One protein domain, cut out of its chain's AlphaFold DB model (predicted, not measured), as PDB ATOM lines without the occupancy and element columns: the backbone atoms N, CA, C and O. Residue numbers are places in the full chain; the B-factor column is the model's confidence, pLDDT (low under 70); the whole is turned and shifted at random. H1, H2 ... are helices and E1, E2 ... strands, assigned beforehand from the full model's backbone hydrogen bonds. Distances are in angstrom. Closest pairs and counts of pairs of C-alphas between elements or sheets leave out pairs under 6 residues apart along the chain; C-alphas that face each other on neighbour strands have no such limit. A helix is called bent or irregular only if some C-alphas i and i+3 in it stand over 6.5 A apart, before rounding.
ATOM      1  N   SER A  10     112.793 120.317 141.204       78.50
ATOM      2  CA  SER A  10     113.010 119.777 139.852       78.50
ATOM      3  C   SER A  10     112.054 120.330 138.814       78.50
ATOM      4  O   SER A  10     112.388 120.342 137.634       78.50
ATOM      5  N   MET A  11     110.859 120.741 139.234       82.19
ATOM      6  CA  MET A  11     109.793 121.072 138.303       82.19
ATOM      7  C   MET A  11     108.781 121.999 138.960       82.19
ATOM      8  O   MET A  11     108.325 121.711 140.070       82.19
ATOM      9  N   LEU A  12     108.453 123.078 138.248       85.88
ATOM     10  CA  LEU A  12     107.345 123.987 138.510       85.88
ATOM     11  C   LEU A  12     106.367 123.870 137.345       85.88
ATOM     12  O   LEU A  12     106.749 124.113 136.204       85.88
ATOM     13  N   GLU A  13     105.128 123.514 137.648       86.00
ATOM     14  CA  GLU A  13     104.023 123.495 136.694       86.00
ATOM     15  C   GLU A  13     102.968 124.502 137.137       86.00
ATOM     16  O   GLU A  13     102.664 124.620 138.327       86.00
ATOM     17  N   ILE A  14     102.445 125.244 136.165       87.75
ATOM     18  CA  ILE A  14     101.444 126.286 136.356       87.75
ATOM     19  C   ILE A  14     100.385 126.079 135.280       87.75
ATOM     20  O   ILE A  14     100.706 126.084 134.093       87.75
ATOM     21  N   HIS A  15      99.140 125.911 135.704       86.00
ATOM     22  CA  HIS A  15      97.978 125.835 134.831       86.00
ATOM     23  C   HIS A  15      97.024 126.954 135.225       86.00
ATOM     24  O   HIS A  15      96.682 127.067 136.399       86.00
ATOM     25  N   TYR A  16      96.639 127.784 134.260       87.19
ATOM     26  CA  TYR A  16      95.637 128.829 134.433       87.19
ATOM     27  C   TYR A  16      94.501 128.541 133.465       87.19
ATOM     28  O   TYR A  16      94.722 128.554 132.256       87.19
ATOM     29  N   GLU A  17      93.325 128.253 134.001       85.12
ATOM     30  CA  GLU A  17      92.189 127.749 133.236       85.12
ATOM     31  C   GLU A  17      90.933 128.578 133.554       85.12
ATOM     32  O   GLU A  17      90.827 129.136 134.649       85.12
ATOM     33  N   PRO A  18      89.977 128.686 132.616       86.31
ATOM     34  CA  PRO A  18      88.705 129.371 132.855       86.31
ATOM     35  C   PRO A  18      87.724 128.554 133.715       86.31
ATOM     36  O   PRO A  18      86.704 129.093 134.127       86.31
ATOM     37  N   ASP A  19      88.024 127.276 133.966       84.19
ATOM     38  CA  ASP A  19      87.188 126.355 134.739       84.19
ATOM     39  C   ASP A  19      87.755 126.135 136.152       84.19
ATOM     40  O   ASP A  19      88.957 126.271 136.393       84.19
ATOM     41  N   ASP A  20      86.912 125.707 137.089       83.81
ATOM     42  CA  ASP A  20      87.235 125.505 138.509       83.81
ATOM     43  C   ASP A  20      87.755 124.091 138.832       83.81
ATOM     44  O   ASP A  20      87.698 123.633 139.979       83.81
ATOM     45  N   THR A  21      88.282 123.385 137.827       83.38
ATOM     46  CA  THR A  21      88.713 121.993 137.977       83.38
ATOM     47  C   THR A  21      90.223 121.831 137.879       83.38
ATOM     48  O   THR A  21      90.888 122.391 137.010       83.38
ATOM     49  N   ILE A  22      90.782 121.002 138.762       77.69
ATOM     50  CA  ILE A  22      92.180 120.585 138.658       77.69
ATOM     51  C   ILE A  22      92.306 119.661 137.436       77.69
ATOM     52  O   ILE A  22      91.562 118.672 137.353       77.69
ATOM     53  N   PRO A  23      93.254 119.911 136.510       67.88
ATOM     54  CA  PRO A  23      93.466 119.036 135.363       67.88
ATOM     55  C   PRO A  23      93.853 117.631 135.831       67.88
ATOM     56  O   PRO A  23      94.546 117.480 136.835       67.88
ATOM     57  N   HIS A  24      93.420 116.597 135.104       62.34
ATOM     58  CA  HIS A  24      93.646 115.199 135.478       62.34
ATOM     59  C   HIS A  24      95.134 114.914 135.752       62.34
ATOM     60  O   HIS A  24      95.962 114.887 134.838       62.34
ATOM     61  N   GLN A  25      95.464 114.642 137.015       64.06
ATOM     62  CA  GLN A  25      96.830 114.355 137.442       64.06
ATOM     63  C   GLN A  25      97.039 112.843 137.536       64.06
ATOM     64  O   GLN A  25      96.493 112.165 138.406       64.06
ATOM     65  N   THR A  26      97.908 112.299 136.685       55.09
ATOM     66  CA  THR A  26      98.228 110.859 136.660       55.09
ATOM     67  C   THR A  26      98.835 110.336 137.966       55.09
ATOM     68  O   THR A  26      98.809 109.138 138.235       55.09
ATOM     69  N   GLU A  27      99.400 111.224 138.784       60.94
ATOM     70  CA  GLU A  27     100.081 110.893 140.040       60.94
ATOM     71  C   GLU A  27      99.149 110.618 141.227       60.94
ATOM     72  O   GLU A  27      99.579 109.992 142.196       60.94
ATOM     73  N   PHE A  28      97.871 110.995 141.137       60.88
ATOM     74  CA  PHE A  28      96.854 110.598 142.115       60.88
ATOM     75  C   PHE A  28      96.179 109.258 141.759       60.88
ATOM     76  O   PHE A  28      95.266 108.798 142.447       60.88
ATOM     77  N   GLY A  29      96.680 108.588 140.713       55.00
ATOM     78  CA  GLY A  29      96.167 107.325 140.192       55.00
ATOM     79  C   GLY A  29      94.922 107.500 139.310       55.00
ATOM     80  O   GLY A  29      94.276 108.542 139.341       55.00
ATOM     81  N   PRO A  30      94.524 106.462 138.550       54.47
ATOM     82  CA  PRO A  30      93.422 106.523 137.575       54.47
ATOM     83  C   PRO A  30      92.022 106.720 138.193       54.47
ATOM     84  O   PRO A  30      91.020 106.601 137.495       54.47
ATOM     85  N   LYS A  31      91.933 106.946 139.509       53.56
ATOM     86  CA  LYS A  31      90.674 107.073 140.254       53.56
ATOM     87  C   LYS A  31      90.283 108.514 140.556       53.56
ATOM     88  O   LYS A  31      89.121 108.742 140.871       53.56
ATOM     89  N   ILE A  32      91.220 109.457 140.485       60.25
ATOM     90  CA  ILE A  32      90.926 110.869 140.717       60.25
ATOM     91  C   ILE A  32      90.844 111.526 139.339       60.25
ATOM     92  O   ILE A  32      91.863 111.759 138.693       60.25
ATOM     93  N   GLY A  33      89.613 111.705 138.851       67.00
ATOM     94  CA  GLY A  33      89.323 112.457 137.629       67.00
ATOM     95  C   GLY A  33      89.675 113.942 137.774       67.00
ATOM     96  O   GLY A  33      90.445 114.325 138.651       67.00
ATOM     97  N   SER A  34      89.089 114.800 136.938       75.69
ATOM     98  CA  SER A  34      89.068 116.233 137.244       75.69
ATOM     99  C   SER A  34      88.402 116.456 138.608       75.69
ATOM    100  O   SER A  34      87.381 115.837 138.916       75.69
ATOM    101  N   VAL A  35      89.008 117.299 139.447       84.44
ATOM    102  CA  VAL A  35      88.505 117.603 140.797       84.44
ATOM    103  C   VAL A  35      88.022 119.043 140.817       84.44
ATOM    104  O   VAL A  35      88.822 119.947 140.596       84.44
ATOM    105  N   GLU A  36      86.730 119.235 141.078       89.00
ATOM    106  CA  GLU A  36      86.109 120.546 141.326       89.00
ATOM    107  C   GLU A  36      86.691 121.185 142.595       89.00
ATOM    108  O   GLU A  36      87.003 120.479 143.563       89.00
ATOM    109  N   PHE A  37      86.794 122.515 142.621       90.44
ATOM    110  CA  PHE A  37      87.388 123.268 143.729       90.44
ATOM    111  C   PHE A  37      86.806 122.903 145.103       90.44
ATOM    112  O   PHE A  37      87.554 122.635 146.047       90.44
ATOM    113  N   ASP A  38      85.480 122.806 145.211       90.88
ATOM    114  CA  ASP A  38      84.795 122.509 146.476       90.88
ATOM    115  C   ASP A  38      85.011 121.067 146.964       90.88
ATOM    116  O   ASP A  38      84.837 120.768 148.145       90.88
ATOM    117  N   ARG A  39      85.446 120.163 146.076       90.69
ATOM    118  CA  ARG A  39      85.715 118.750 146.395       90.69
ATOM    119  C   ARG A  39      87.173 118.470 146.735       90.69
ATOM    120  O   ARG A  39      87.533 117.320 147.010       90.69
ATOM    121  N   VAL A  40      88.028 119.490 146.723       90.19
ATOM    122  CA  VAL A  40      89.442 119.349 147.090       90.19
ATOM    123  C   VAL A  40      89.619 118.770 148.499       90.19
ATOM    124  O   VAL A  40      90.390 117.820 148.619       90.19
ATOM    125  N   PRO A  41      88.905 119.220 149.550       89.62
ATOM    126  CA  PRO A  41      89.070 118.660 150.896       89.62
ATOM    127  C   PRO A  41      88.650 117.190 151.005       89.62
ATOM    128  O   PRO A  41      89.225 116.435 151.786       89.62
ATOM    129  N   GLU A  42      87.662 116.768 150.209       88.31
ATOM    130  CA  GLU A  42      87.206 115.374 150.158       88.31
ATOM    131  C   GLU A  42      88.222 114.480 149.437       88.31
ATOM    132  O   GLU A  42      88.511 113.365 149.876       88.31
ATOM    133  N   SER A  43      88.790 114.986 148.339       85.50
ATOM    134  CA  SER A  43      89.758 114.265 147.501       85.50
ATOM    135  C   SER A  43      91.156 114.232 148.122       85.50
ATOM    136  O   SER A  43      91.905 113.270 147.945       85.50
ATOM    137  N   PHE A  44      91.500 115.272 148.880       87.38
ATOM    138  CA  PHE A  44      92.794 115.468 149.520       87.38
ATOM    139  C   PHE A  44      92.583 115.848 150.995       87.38
ATOM    140  O   PHE A  44      92.624 117.027 151.341       87.38
ATOM    141  N   PRO A  45      92.418 114.867 151.903       84.69
ATOM    142  CA  PRO A  45      92.083 115.125 153.310       84.69
ATOM    143  C   PRO A  45      93.102 115.965 154.097       84.69
ATOM    144  O   PRO A  45      92.817 116.413 155.201       84.69
ATOM    145  N   ASN A  46      94.314 116.149 153.565       87.25
ATOM    146  CA  ASN A  46      95.353 117.001 154.139       87.25
ATOM    147  C   ASN A  46      95.488 118.355 153.423       87.25
ATOM    148  O   ASN A  46      96.532 119.004 153.546       87.25
ATOM    149  N   ALA A  47      94.495 118.729 152.617       91.12
ATOM    150  CA  ALA A  47      94.374 120.061 152.063       91.12
ATOM    151  C   ALA A  47      93.950 121.038 153.151       91.12
ATOM    152  O   ALA A  47      92.995 120.813 153.892       91.12
ATOM    153  N   GLU A  48      94.683 122.136 153.228       92.81
ATOM    154  CA  GLU A  48      94.382 123.239 154.123       92.81
ATOM    155  C   GLU A  48      93.894 124.428 153.304       92.81
ATOM    156  O   GLU A  48      94.443 124.675 152.221       92.81
ATOM    157  N   PRO A  49      92.904 125.183 153.808       92.69
ATOM    158  CA  PRO A  49      92.495 126.411 153.160       92.69
ATOM    159  C   PRO A  49      93.659 127.403 153.195       92.69
ATOM    160  O   PRO A  49      94.375 127.531 154.192       92.69
ATOM    161  N   VAL A  50      93.853 128.105 152.089       89.50
ATOM    162  CA  VAL A  50      94.856 129.150 151.937       89.50
ATOM    163  C   VAL A  50      94.151 130.437 151.573       89.50
ATOM    164  O   VAL A  50      93.325 130.476 150.666       89.50
ATOM    165  N   ASN A  51      94.534 131.492 152.282       86.75
ATOM    166  CA  ASN A  51      94.230 132.859 151.919       86.75
ATOM    167  C   ASN A  51      95.547 133.589 151.647       86.75
ATOM    168  O   ASN A  51      96.553 133.306 152.304       86.75
ATOM    169  N   ILE A  52      95.552 134.491 150.670       83.75
ATOM    170  CA  ILE A  52      96.740 135.237 150.259       83.75
ATOM    171  C   ILE A  52      96.433 136.712 150.429       83.75
ATOM    172  O   ILE A  52      95.530 137.248 149.791       83.75
ATOM    173  N   ASP A  53      97.188 137.363 151.308       82.56
ATOM    174  CA  ASP A  53      96.956 138.761 151.641       82.56
ATOM    175  C   ASP A  53      97.023 139.647 150.389       82.56
ATOM    176  O   ASP A  53      97.991 139.616 149.624       82.56
ATOM    177  N   GLY A  54      95.979 140.454 150.193       82.31
ATOM    178  CA  GLY A  54      95.877 141.370 149.058       82.31
ATOM    179  C   GLY A  54      95.540 140.703 147.722       82.31
ATOM    180  O   GLY A  54      95.700 141.354 146.692       82.31
ATOM    181  N   GLN A  55      95.104 139.440 147.719       85.25
ATOM    182  CA  GLN A  55      94.536 138.767 146.551       85.25
ATOM    183  C   GLN A  55      93.112 138.314 146.859       85.25
ATOM    184  O   GLN A  55      92.883 137.593 147.829       85.25
ATOM    185  N   ASP A  56      92.165 138.724 146.021       88.50
ATOM    186  CA  ASP A  56      90.801 138.220 146.107       88.50
ATOM    187  C   ASP A  56      90.741 136.783 145.577       88.50
ATOM    188  O   ASP A  56      91.401 136.425 144.594       88.50
ATOM    189  N   GLY A  57      89.929 135.956 146.229       90.88
ATOM    190  CA  GLY A  57      89.772 134.547 145.899       90.88
ATOM    191  C   GLY A  57      89.970 133.654 147.111       90.88
ATOM    192  O   GLY A  57      90.003 134.100 148.258       90.88
ATOM    193  N   GLN A  58      90.066 132.364 146.839       94.00
ATOM    194  CA  GLN A  58      90.238 131.341 147.856       94.00
ATOM    195  C   GLN A  58      91.072 130.203 147.296       94.00
ATOM    196  O   GLN A  58      91.045 129.929 146.097       94.00
ATOM    197  N   GLY A  59      91.802 129.512 148.163       93.44
ATOM    198  CA  GLY A  59      92.619 128.403 147.714       93.44
ATOM    199  C   GLY A  59      92.719 127.260 148.692       93.44
ATOM    200  O   GLY A  59      92.360 127.353 149.864       93.44
ATOM    201  N   TRP A  60      93.291 126.184 148.181       94.25
ATOM    202  CA  TRP A  60      93.668 124.998 148.921       94.25
ATOM    203  C   TRP A  60      95.144 124.722 148.695       94.25
ATOM    204  O   TRP A  60      95.647 124.855 147.579       94.25
ATOM    205  N   ALA A  61      95.845 124.290 149.739       92.19
ATOM    206  CA  ALA A  61      97.207 123.801 149.610       92.19
ATOM    207  C   ALA A  61      97.387 122.468 150.317       92.19
ATOM    208  O   ALA A  61      97.025 122.304 151.481       92.19
ATOM    209  N   TRP A  62      98.041 121.540 149.632       90.62
ATOM    210  CA  TRP A  62      98.382 120.231 150.168       90.62
ATOM    211  C   TRP A  62      99.764 119.804 149.689       90.62
ATOM    212  O   TRP A  62     100.359 120.380 148.781       90.62
ATOM    213  N   ALA A  63     100.291 118.768 150.329       87.69
ATOM    214  CA  ALA A  63     101.533 118.133 149.928       87.69
ATOM    215  C   ALA A  63     101.367 116.614 149.978       87.69
ATOM    216  O   ALA A  63     100.877 116.066 150.973       87.69
ATOM    217  N   ILE A  64     101.761 115.943 148.900       82.56
ATOM    218  CA  ILE A  64     101.685 114.488 148.723       82.56
ATOM    219  C   ILE A  64     102.963 114.043 148.010       82.56
ATOM    220  O   ILE A  64     103.491 114.757 147.157       82.56
ATOM    221  N   ASN A  65     103.467 112.857 148.359       84.12
ATOM    222  CA  ASN A  65     104.715 112.313 147.820       84.12
ATOM    223  C   ASN A  65     105.848 113.328 147.943       84.12
ATOM    224  O   ASN A  65     106.108 113.761 149.047       84.12
ATOM    225  N   ASN A  66     106.507 113.719 146.857       83.56
ATOM    226  CA  ASN A  66     107.604 114.685 146.842       83.56
ATOM    227  C   ASN A  66     107.201 116.059 146.276       83.56
ATOM    228  O   ASN A  66     108.070 116.821 145.841       83.56
ATOM    229  N   ALA A  67     105.903 116.368 146.256       85.06
ATOM    230  CA  ALA A  67     105.358 117.579 145.660       85.06
ATOM    231  C   ALA A  67     104.450 118.344 146.629       85.06
ATOM    232  O   ALA A  67     103.831 117.772 147.533       85.06
ATOM    233  N   ALA A  68     104.377 119.651 146.410       88.19
ATOM    234  CA  ALA A  68     103.363 120.503 146.997       88.19
ATOM    235  C   ALA A  68     102.534 121.169 145.912       88.19
ATOM    236  O   ALA A  68     103.008 121.421 144.801       88.19
ATOM    237  N   TYR A  69     101.306 121.461 146.297       88.75
ATOM    238  CA  TYR A  69     100.239 121.869 145.416       88.75
ATOM    239  C   TYR A  69      99.542 123.079 146.012       88.75
ATOM    240  O   TYR A  69      99.342 123.150 147.231       88.75
ATOM    241  N   VAL A  70      99.164 124.007 145.144       92.06
ATOM    242  CA  VAL A  70      98.241 125.094 145.447       92.06
ATOM    243  C   VAL A  70      97.204 125.133 144.338       92.06
ATOM    244  O   VAL A  70      97.565 125.170 143.164       92.06
ATOM    245  N   PHE A  71      95.932 125.126 144.715       92.50
ATOM    246  CA  PHE A  71      94.826 125.386 143.808       92.50
ATOM    247  C   PHE A  71      94.094 126.635 144.272       92.50
ATOM    248  O   PHE A  71      93.670 126.698 145.423       92.50
ATOM    249  N   TRP A  72      94.009 127.635 143.405       94.50
ATOM    250  CA  TRP A  72      93.441 128.944 143.695       94.50
ATOM    251  C   TRP A  72      92.276 129.215 142.751       94.50
ATOM    252  O   TRP A  72      92.425 129.042 141.546       94.50
ATOM    253  N   LEU A  73      91.144 129.647 143.295       93.38
ATOM    254  CA  LEU A  73      89.965 130.067 142.549       93.38
ATOM    255  C   LEU A  73      89.812 131.581 142.683       93.38
ATOM    256  O   LEU A  73      89.693 132.110 143.794       93.38
ATOM    257  N   TYR A  74      89.829 132.269 141.546       91.69
ATOM    258  CA  TYR A  74      89.610 133.706 141.467       91.69
ATOM    259  C   TYR A  74      88.107 134.034 141.481       91.69
ATOM    260  O   TYR A  74      87.279 133.194 141.118       91.69
ATOM    261  N   PRO A  75      87.718 135.264 141.869       90.50
ATOM    262  CA  PRO A  75      86.309 135.665 141.923       90.50
ATOM    263  C   PRO A  75      85.570 135.632 140.576       90.50
ATOM    264  O   PRO A  75      84.344 135.587 140.558       90.50
ATOM    265  N   ASP A  76      86.298 135.688 139.460       89.00
ATOM    266  CA  ASP A  76      85.760 135.631 138.096       89.00
ATOM    267  C   ASP A  76      85.530 134.194 137.590       89.00
ATOM    268  O   ASP A  76      85.065 134.011 136.465       89.00
ATOM    269  N   GLY A  77      85.814 133.186 138.421       88.62
ATOM    270  CA  GLY A  77      85.644 131.766 138.108       88.62
ATOM    271  C   GLY A  77      86.876 131.113 137.484       88.62
ATOM    272  O   GLY A  77      86.923 129.888 137.405       88.62
ATOM    273  N   HIS A  78      87.895 131.891 137.107       90.50
ATOM    274  CA  HIS A  78      89.155 131.323 136.649       90.50
ATOM    275  C   HIS A  78      89.881 130.638 137.802       90.50
ATOM    276  O   HIS A  78      89.775 131.038 138.967       90.50
ATOM    277  N   SER A  79      90.692 129.638 137.478       91.25
ATOM    278  CA  SER A  79      91.489 128.934 138.468       91.25
ATOM    279  C   SER A  79      92.962 128.866 138.086       91.25
ATOM    280  O   SER A  79      93.347 128.883 136.916       91.25
ATOM    281  N   LEU A  80      93.809 128.814 139.111       90.75
ATOM    282  CA  LEU A  80      95.235 128.582 138.980       90.75
ATOM    283  C   LEU A  80      95.628 127.351 139.783       90.75
ATOM    284  O   LEU A  80      95.461 127.300 141.002       90.75
ATOM    285  N   TYR A  81      96.241 126.391 139.109       89.44
ATOM    286  CA  TYR A  81      96.873 125.245 139.732       89.44
ATOM    287  C   TYR A  81      98.391 125.363 139.619       89.44
ATOM    288  O   TYR A  81      98.949 125.473 138.526       89.44
ATOM    289  N   VAL A  82      99.065 125.330 140.765       89.38
ATOM    290  CA  VAL A  82     100.521 125.389 140.873       89.38
ATOM    291  C   VAL A  82     101.014 124.121 141.544       89.38
ATOM    292  O   VAL A  82     100.592 123.778 142.650       89.38
ATOM    293  N   ARG A  83     101.971 123.452 140.905       86.88
ATOM    294  CA  ARG A  83     102.668 122.296 141.463       86.88
ATOM    295  C   ARG A  83     104.160 122.568 141.484       86.88
ATOM    296  O   ARG A  83     104.749 122.890 140.454       86.88
ATOM    297  N   LEU A  84     104.787 122.360 142.640       86.62
ATOM    298  CA  LEU A  84     106.244 122.309 142.741       86.62
ATOM    299  C   LEU A  84     106.688 120.942 143.249       86.62
ATOM    300  O   LEU A  84     106.295 120.491 144.327       86.62
ATOM    301  N   ARG A  85     107.537 120.282 142.463       84.44
ATOM    302  CA  ARG A  85     108.019 118.926 142.727       84.44
ATOM    303  C   ARG A  85     109.516 118.918 142.998       84.44
ATOM    304  O   ARG A  85     110.304 119.486 142.234       84.44
ATOM    305  N   ARG A  86     109.934 118.206 144.043       80.44
ATOM    306  CA  ARG A  86     111.354 117.928 144.313       80.44
ATOM    307  C   ARG A  86     111.885 116.826 143.412       80.44
ATOM    308  O   ARG A  86     111.154 115.886 143.122       80.44
ATOM    309  N   ALA A  87     113.160 116.902 143.030       74.06
ATOM    310  CA  ALA A  87     113.789 115.836 142.243       74.06
ATOM    311  C   ALA A  87     113.695 114.499 142.992       74.06
ATOM    312  O   ALA A  87     113.204 113.497 142.475       74.06
ATOM    313  N   ASN A  88     114.113 114.538 144.260       69.25
ATOM    314  CA  ASN A  88     114.265 113.396 145.146       69.25
ATOM    315  C   ASN A  88     113.771 113.795 146.553       69.25
ATOM    316  O   ASN A  88     113.716 114.983 146.878       69.25
ATOM    317  N   GLY A  89     113.482 112.814 147.412       71.12
ATOM    318  CA  GLY A  89     113.228 113.040 148.841       71.12
ATOM    319  C   GLY A  89     111.791 112.780 149.294       71.12
ATOM    320  O   GLY A  89     110.945 112.342 148.518       71.12
ATOM    321  N   ALA A  90     111.551 113.009 150.587       74.88
ATOM    322  CA  ALA A  90     110.283 112.732 151.263       74.88
ATOM    323  C   ALA A  90     109.170 113.726 150.865       74.88
ATOM    324  O   ALA A  90     109.286 114.457 149.880       74.88
ATOM    325  N   LYS A  91     108.099 113.804 151.656       79.31
ATOM    326  CA  LYS A  91     107.107 114.886 151.585       79.31
ATOM    327  C   LYS A  91     107.682 116.209 152.079       79.31
ATOM    328  O   LYS A  91     108.491 116.168 153.008       79.31
ATOM    329  N   PRO A  92     107.368 117.354 151.429       80.69
ATOM    330  CA  PRO A  92     107.750 118.657 151.954       80.69
ATOM    331  C   PRO A  92     107.305 118.788 153.411       80.69
ATOM    332  O   PRO A  92     106.161 118.458 153.735       80.69
ATOM    333  N   ASP A  93     108.218 119.213 154.277       82.19
ATOM    334  CA  ASP A  93     107.868 119.569 155.649       82.19
ATOM    335  C   ASP A  93     107.092 120.899 155.689       82.19
ATOM    336  O   ASP A  93     106.846 121.533 154.658       82.19
ATOM    337  N   ALA A  94     106.666 121.315 156.882       82.31
ATOM    338  CA  ALA A  94     105.837 122.505 157.052       82.31
ATOM    339  C   ALA A  94     106.537 123.800 156.598       82.31
ATOM    340  O   ALA A  94     105.884 124.685 156.040       82.31
ATOM    341  N   ASP A  95     107.851 123.916 156.798       82.00
ATOM    342  CA  ASP A  95     108.604 125.110 156.410       82.00
ATOM    343  C   ASP A  95     108.818 125.151 154.895       82.00
ATOM    344  O   ASP A  95     108.621 126.194 154.268       82.00
ATOM    345  N   GLN A  96     109.101 124.002 154.281       79.12
ATOM    346  CA  GLN A  96     109.147 123.860 152.829       79.12
ATOM    347  C   GLN A  96     107.782 124.164 152.206       79.12
ATOM    348  O   GLN A  96     107.701 124.918 151.241       79.12
ATOM    349  N   GLN A  97     106.692 123.651 152.781       81.56
ATOM    350  CA  GLN A  97     105.337 123.958 152.324       81.56
ATOM    351  C   GLN A  97     105.003 125.450 152.473       81.56
ATOM    352  O   GLN A  97     104.334 126.016 151.608       81.56
ATOM    353  N   ARG A  98     105.501 126.126 153.514       82.19
ATOM    354  CA  ARG A  98     105.356 127.581 153.658       82.19
ATOM    355  C   ARG A  98     106.128 128.340 152.576       82.19
ATOM    356  O   ARG A  98     105.559 129.234 151.959       82.19
ATOM    357  N   ALA A  99     107.379 127.968 152.304       78.81
ATOM    358  CA  ALA A  99     108.174 128.582 151.237       78.81
ATOM    359  C   ALA A  99     107.493 128.442 149.863       78.81
ATOM    360  O   ALA A  99     107.468 129.378 149.066       78.81
ATOM    361  N   LEU A 100     106.864 127.292 149.622       77.75
ATOM    362  CA  LEU A 100     106.078 127.018 148.422       77.75
ATOM    363  C   LEU A 100     104.850 127.915 148.302       77.75
ATOM    364  O   LEU A 100     104.596 128.448 147.225       77.75
ATOM    365  N   ARG A 101     104.122 128.130 149.403       82.81
ATOM    366  CA  ARG A 101     103.000 129.080 149.441       82.81
ATOM    367  C   ARG A 101     103.455 130.498 149.092       82.81
ATOM    368  O   ARG A 101     102.750 131.182 148.363       82.81
ATOM    369  N   THR A 102     104.651 130.914 149.518       84.75
ATOM    370  CA  THR A 102     105.224 132.214 149.127       84.75
ATOM    371  C   THR A 102     105.464 132.307 147.618       84.75
ATOM    372  O   THR A 102     105.108 133.310 147.006       84.75
ATOM    373  N   VAL A 103     106.031 131.266 146.997       83.06
ATOM    374  CA  VAL A 103     106.223 131.230 145.534       83.06
ATOM    375  C   VAL A 103     104.875 131.244 144.810       83.06
ATOM    376  O   VAL A 103     104.691 132.023 143.877       83.06
ATOM    377  N   ALA A 104     103.917 130.433 145.264       84.56
ATOM    378  CA  ALA A 104     102.573 130.397 144.700       84.56
ATOM    379  C   ALA A 104     101.871 131.755 144.810       84.56
ATOM    380  O   ALA A 104     101.260 132.181 143.839       84.56
ATOM    381  N   ALA A 105     102.017 132.478 145.924       86.06
ATOM    382  CA  ALA A 105     101.447 133.814 146.087       86.06
ATOM    383  C   ALA A 105     101.974 134.820 145.060       86.06
ATOM    384  O   ALA A 105     101.198 135.594 144.501       86.06
ATOM    385  N   VAL A 106     103.273 134.767 144.745       86.94
ATOM    386  CA  VAL A 106     103.843 135.590 143.670       86.94
ATOM    387  C   VAL A 106     103.223 135.220 142.321       86.94
ATOM    388  O   VAL A 106     102.858 136.111 141.561       86.94
ATOM    389  N   ILE A 107     103.064 133.932 142.019       86.56
ATOM    390  CA  ILE A 107     102.456 133.485 140.756       86.56
ATOM    391  C   ILE A 107     100.984 133.927 140.687       86.56
ATOM    392  O   ILE A 107     100.580 134.536 139.700       86.56
ATOM    393  N   ILE A 108     100.210 133.697 141.749       86.94
ATOM    394  CA  ILE A 108      98.778 134.018 141.844       86.94
ATOM    395  C   ILE A 108      98.518 135.503 141.600       86.94
ATOM    396  O   ILE A 108      97.595 135.838 140.862       86.94
ATOM    397  N   ALA A 109      99.364 136.380 142.141       86.44
ATOM    398  CA  ALA A 109      99.224 137.820 141.958       86.44
ATOM    399  C   ALA A 109      99.575 138.313 140.542       86.44
ATOM    400  O   ALA A 109      99.153 139.397 140.148       86.44
ATOM    401  N   ASN A 110     100.371 137.555 139.779       85.88
ATOM    402  CA  ASN A 110     100.945 138.030 138.516       85.88
ATOM    403  C   ASN A 110     100.406 137.311 137.272       85.88
ATOM    404  O   ASN A 110     100.466 137.884 136.185       85.88
ATOM    405  N   VAL A 111      99.868 136.093 137.389       82.50
ATOM    406  CA  VAL A 111      99.371 135.339 136.225       82.50
ATOM    407  C   VAL A 111      98.123 135.966 135.589       82.50
ATOM    408  O   VAL A 111      98.169 136.179 134.376       82.50
ATOM    409  N   PRO A 112      97.052 136.336 136.322       79.69
ATOM    410  CA  PRO A 112      95.855 136.900 135.691       79.69
ATOM    411  C   PRO A 112      96.125 138.192 134.898       79.69
ATOM    412  O   PRO A 112      95.702 138.264 133.742       79.69
ATOM    413  N   PRO A 113      96.893 139.181 135.413       77.38
ATOM    414  CA  PRO A 113      97.254 140.366 134.631       77.38
ATOM    415  C   PRO A 113      98.025 140.041 133.343       77.38
ATOM    416  O   PRO A 113      97.815 140.686 132.314       77.38
ATOM    417  N   VAL A 114      98.912 139.040 133.378       75.88
ATOM    418  CA  VAL A 114      99.684 138.606 132.203       75.88
ATOM    419  C   VAL A 114      98.792 137.883 131.196       75.88
ATOM    420  O   VAL A 114      98.898 138.155 130.005       75.88
ATOM    421  N   ALA A 115      97.888 137.014 131.651       71.25
ATOM    422  CA  ALA A 115      96.952 136.296 130.788       71.25
ATOM    423  C   ALA A 115      95.920 137.232 130.129       71.25
ATOM    424  O   ALA A 115      95.563 137.040 128.970       71.25
ATOM    425  N   ALA A 116      95.476 138.268 130.847       69.69
ATOM    426  CA  ALA A 116      94.582 139.301 130.327       69.69
ATOM    427  C   ALA A 116      95.289 140.303 129.397       69.69
ATOM    428  O   ALA A 116      94.635 141.030 128.643       69.69
ATOM    429  N   SER A 117      96.622 140.366 129.439       65.88
ATOM    430  CA  SER A 117      97.384 141.227 128.543       65.88
ATOM    431  C   SER A 117      97.312 140.678 127.121       65.88
ATOM    432  O   SER A 117      97.650 139.527 126.854       65.88
TER     433      SER A 117
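This is residues 10 to 117 of the 130 residues of an uncharacterized protein of Actinomyces sp. oral taxon 414 (UniProt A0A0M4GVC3). A twisted sheet of five strands makes the body; the long helix H2 runs slantwise over one face, and the short helix H1 covers part of the opposite face. The long link, residues 18 to 36, lies out on H1's side of the sheet and has no named element. The printed part has 108 residues with two named helices and five named strands, in the order E1, H1, E2, E3, E4, E5, H2. The sheet's order is E1, E5, E4, E3, E2, antiparallel throughout, and the class is mixed, helices and strands. The whole is compact, with a radius of gyration of the C-alphas of 13.2 A, and it is rounded, spanning 37 by 29 by 22 A.

Begin with E4, residues 67 to 73, whose centre is nearest to the mean of the C-alphas. Beside it is E3, residues 58 to 64, with N 60 and O 71 2.8 A apart. Next to E3 is the edge strand E2, residues 48 to 50, where N 50 and O 59 are 2.8 A apart. On E4's other side is E5, residues 79 to 86, with N 82 and O 70 2.8 A apart. The other edge strand is E1, residues 10 to 17, antiparallel to E5 at 172 degrees, with N 13 and O 83 2.9 A apart. E2, E3, E4 and E5 form a meander, each strand the antiparallel neighbour of the one before, with hairpins E2 and E3, E3 and E4, E4 and E5. Look next at H2, residues 94 to 116: it is on the sheet at a height of 8.5 A, over E5, E4 and E3, slantwise to the strands at 44 degrees to E3 on the local plane. Its closest C-alphas to E5 are those of Val 82 and Ala 104, 6.6 A. H1, residues 37 to 43, is on the opposite face at a height of 9.4 A, over E3; it only just runs along the strands, at 27 degrees to E3 on the local plane. Within hydrogen-bond range are 17 of 19 O i to N i+4 pairs in H2, but 1 of 3 in H1, beside 3 of 4 O i to N i+3 pairs.

Find C-alpha 10 at (113.010, 119.777, 139.852); from there E1 runs 23.3 A. E5 runs 23.5 A, E3 20.4 A, E4 20.1 A and E2 6.3 A. H1 is 10.0 A long and irregular, with C-alphas 38 and 41 7.3 A apart. H2 runs 33.5 A, from C-alpha 94 at (105.837, 122.505, 157.052) to C-alpha 116 at (94.582, 139.301, 130.327); it is irregular, with C-alphas 109 and 112 7.2 A apart, and has a kink of 26 degrees near residue 110.

The two C-alphas farthest apart, those of Ala 90 and Ser 117, are 38.7 A apart. The printed part has no cut. The long link is E1 to H1, where residues 21 to 22 pair antiparallel with residues 35 to 36. The mean pLDDT of the printed part is 82.5; residues 23 to 33, 88 and 116 to 117 are under 70.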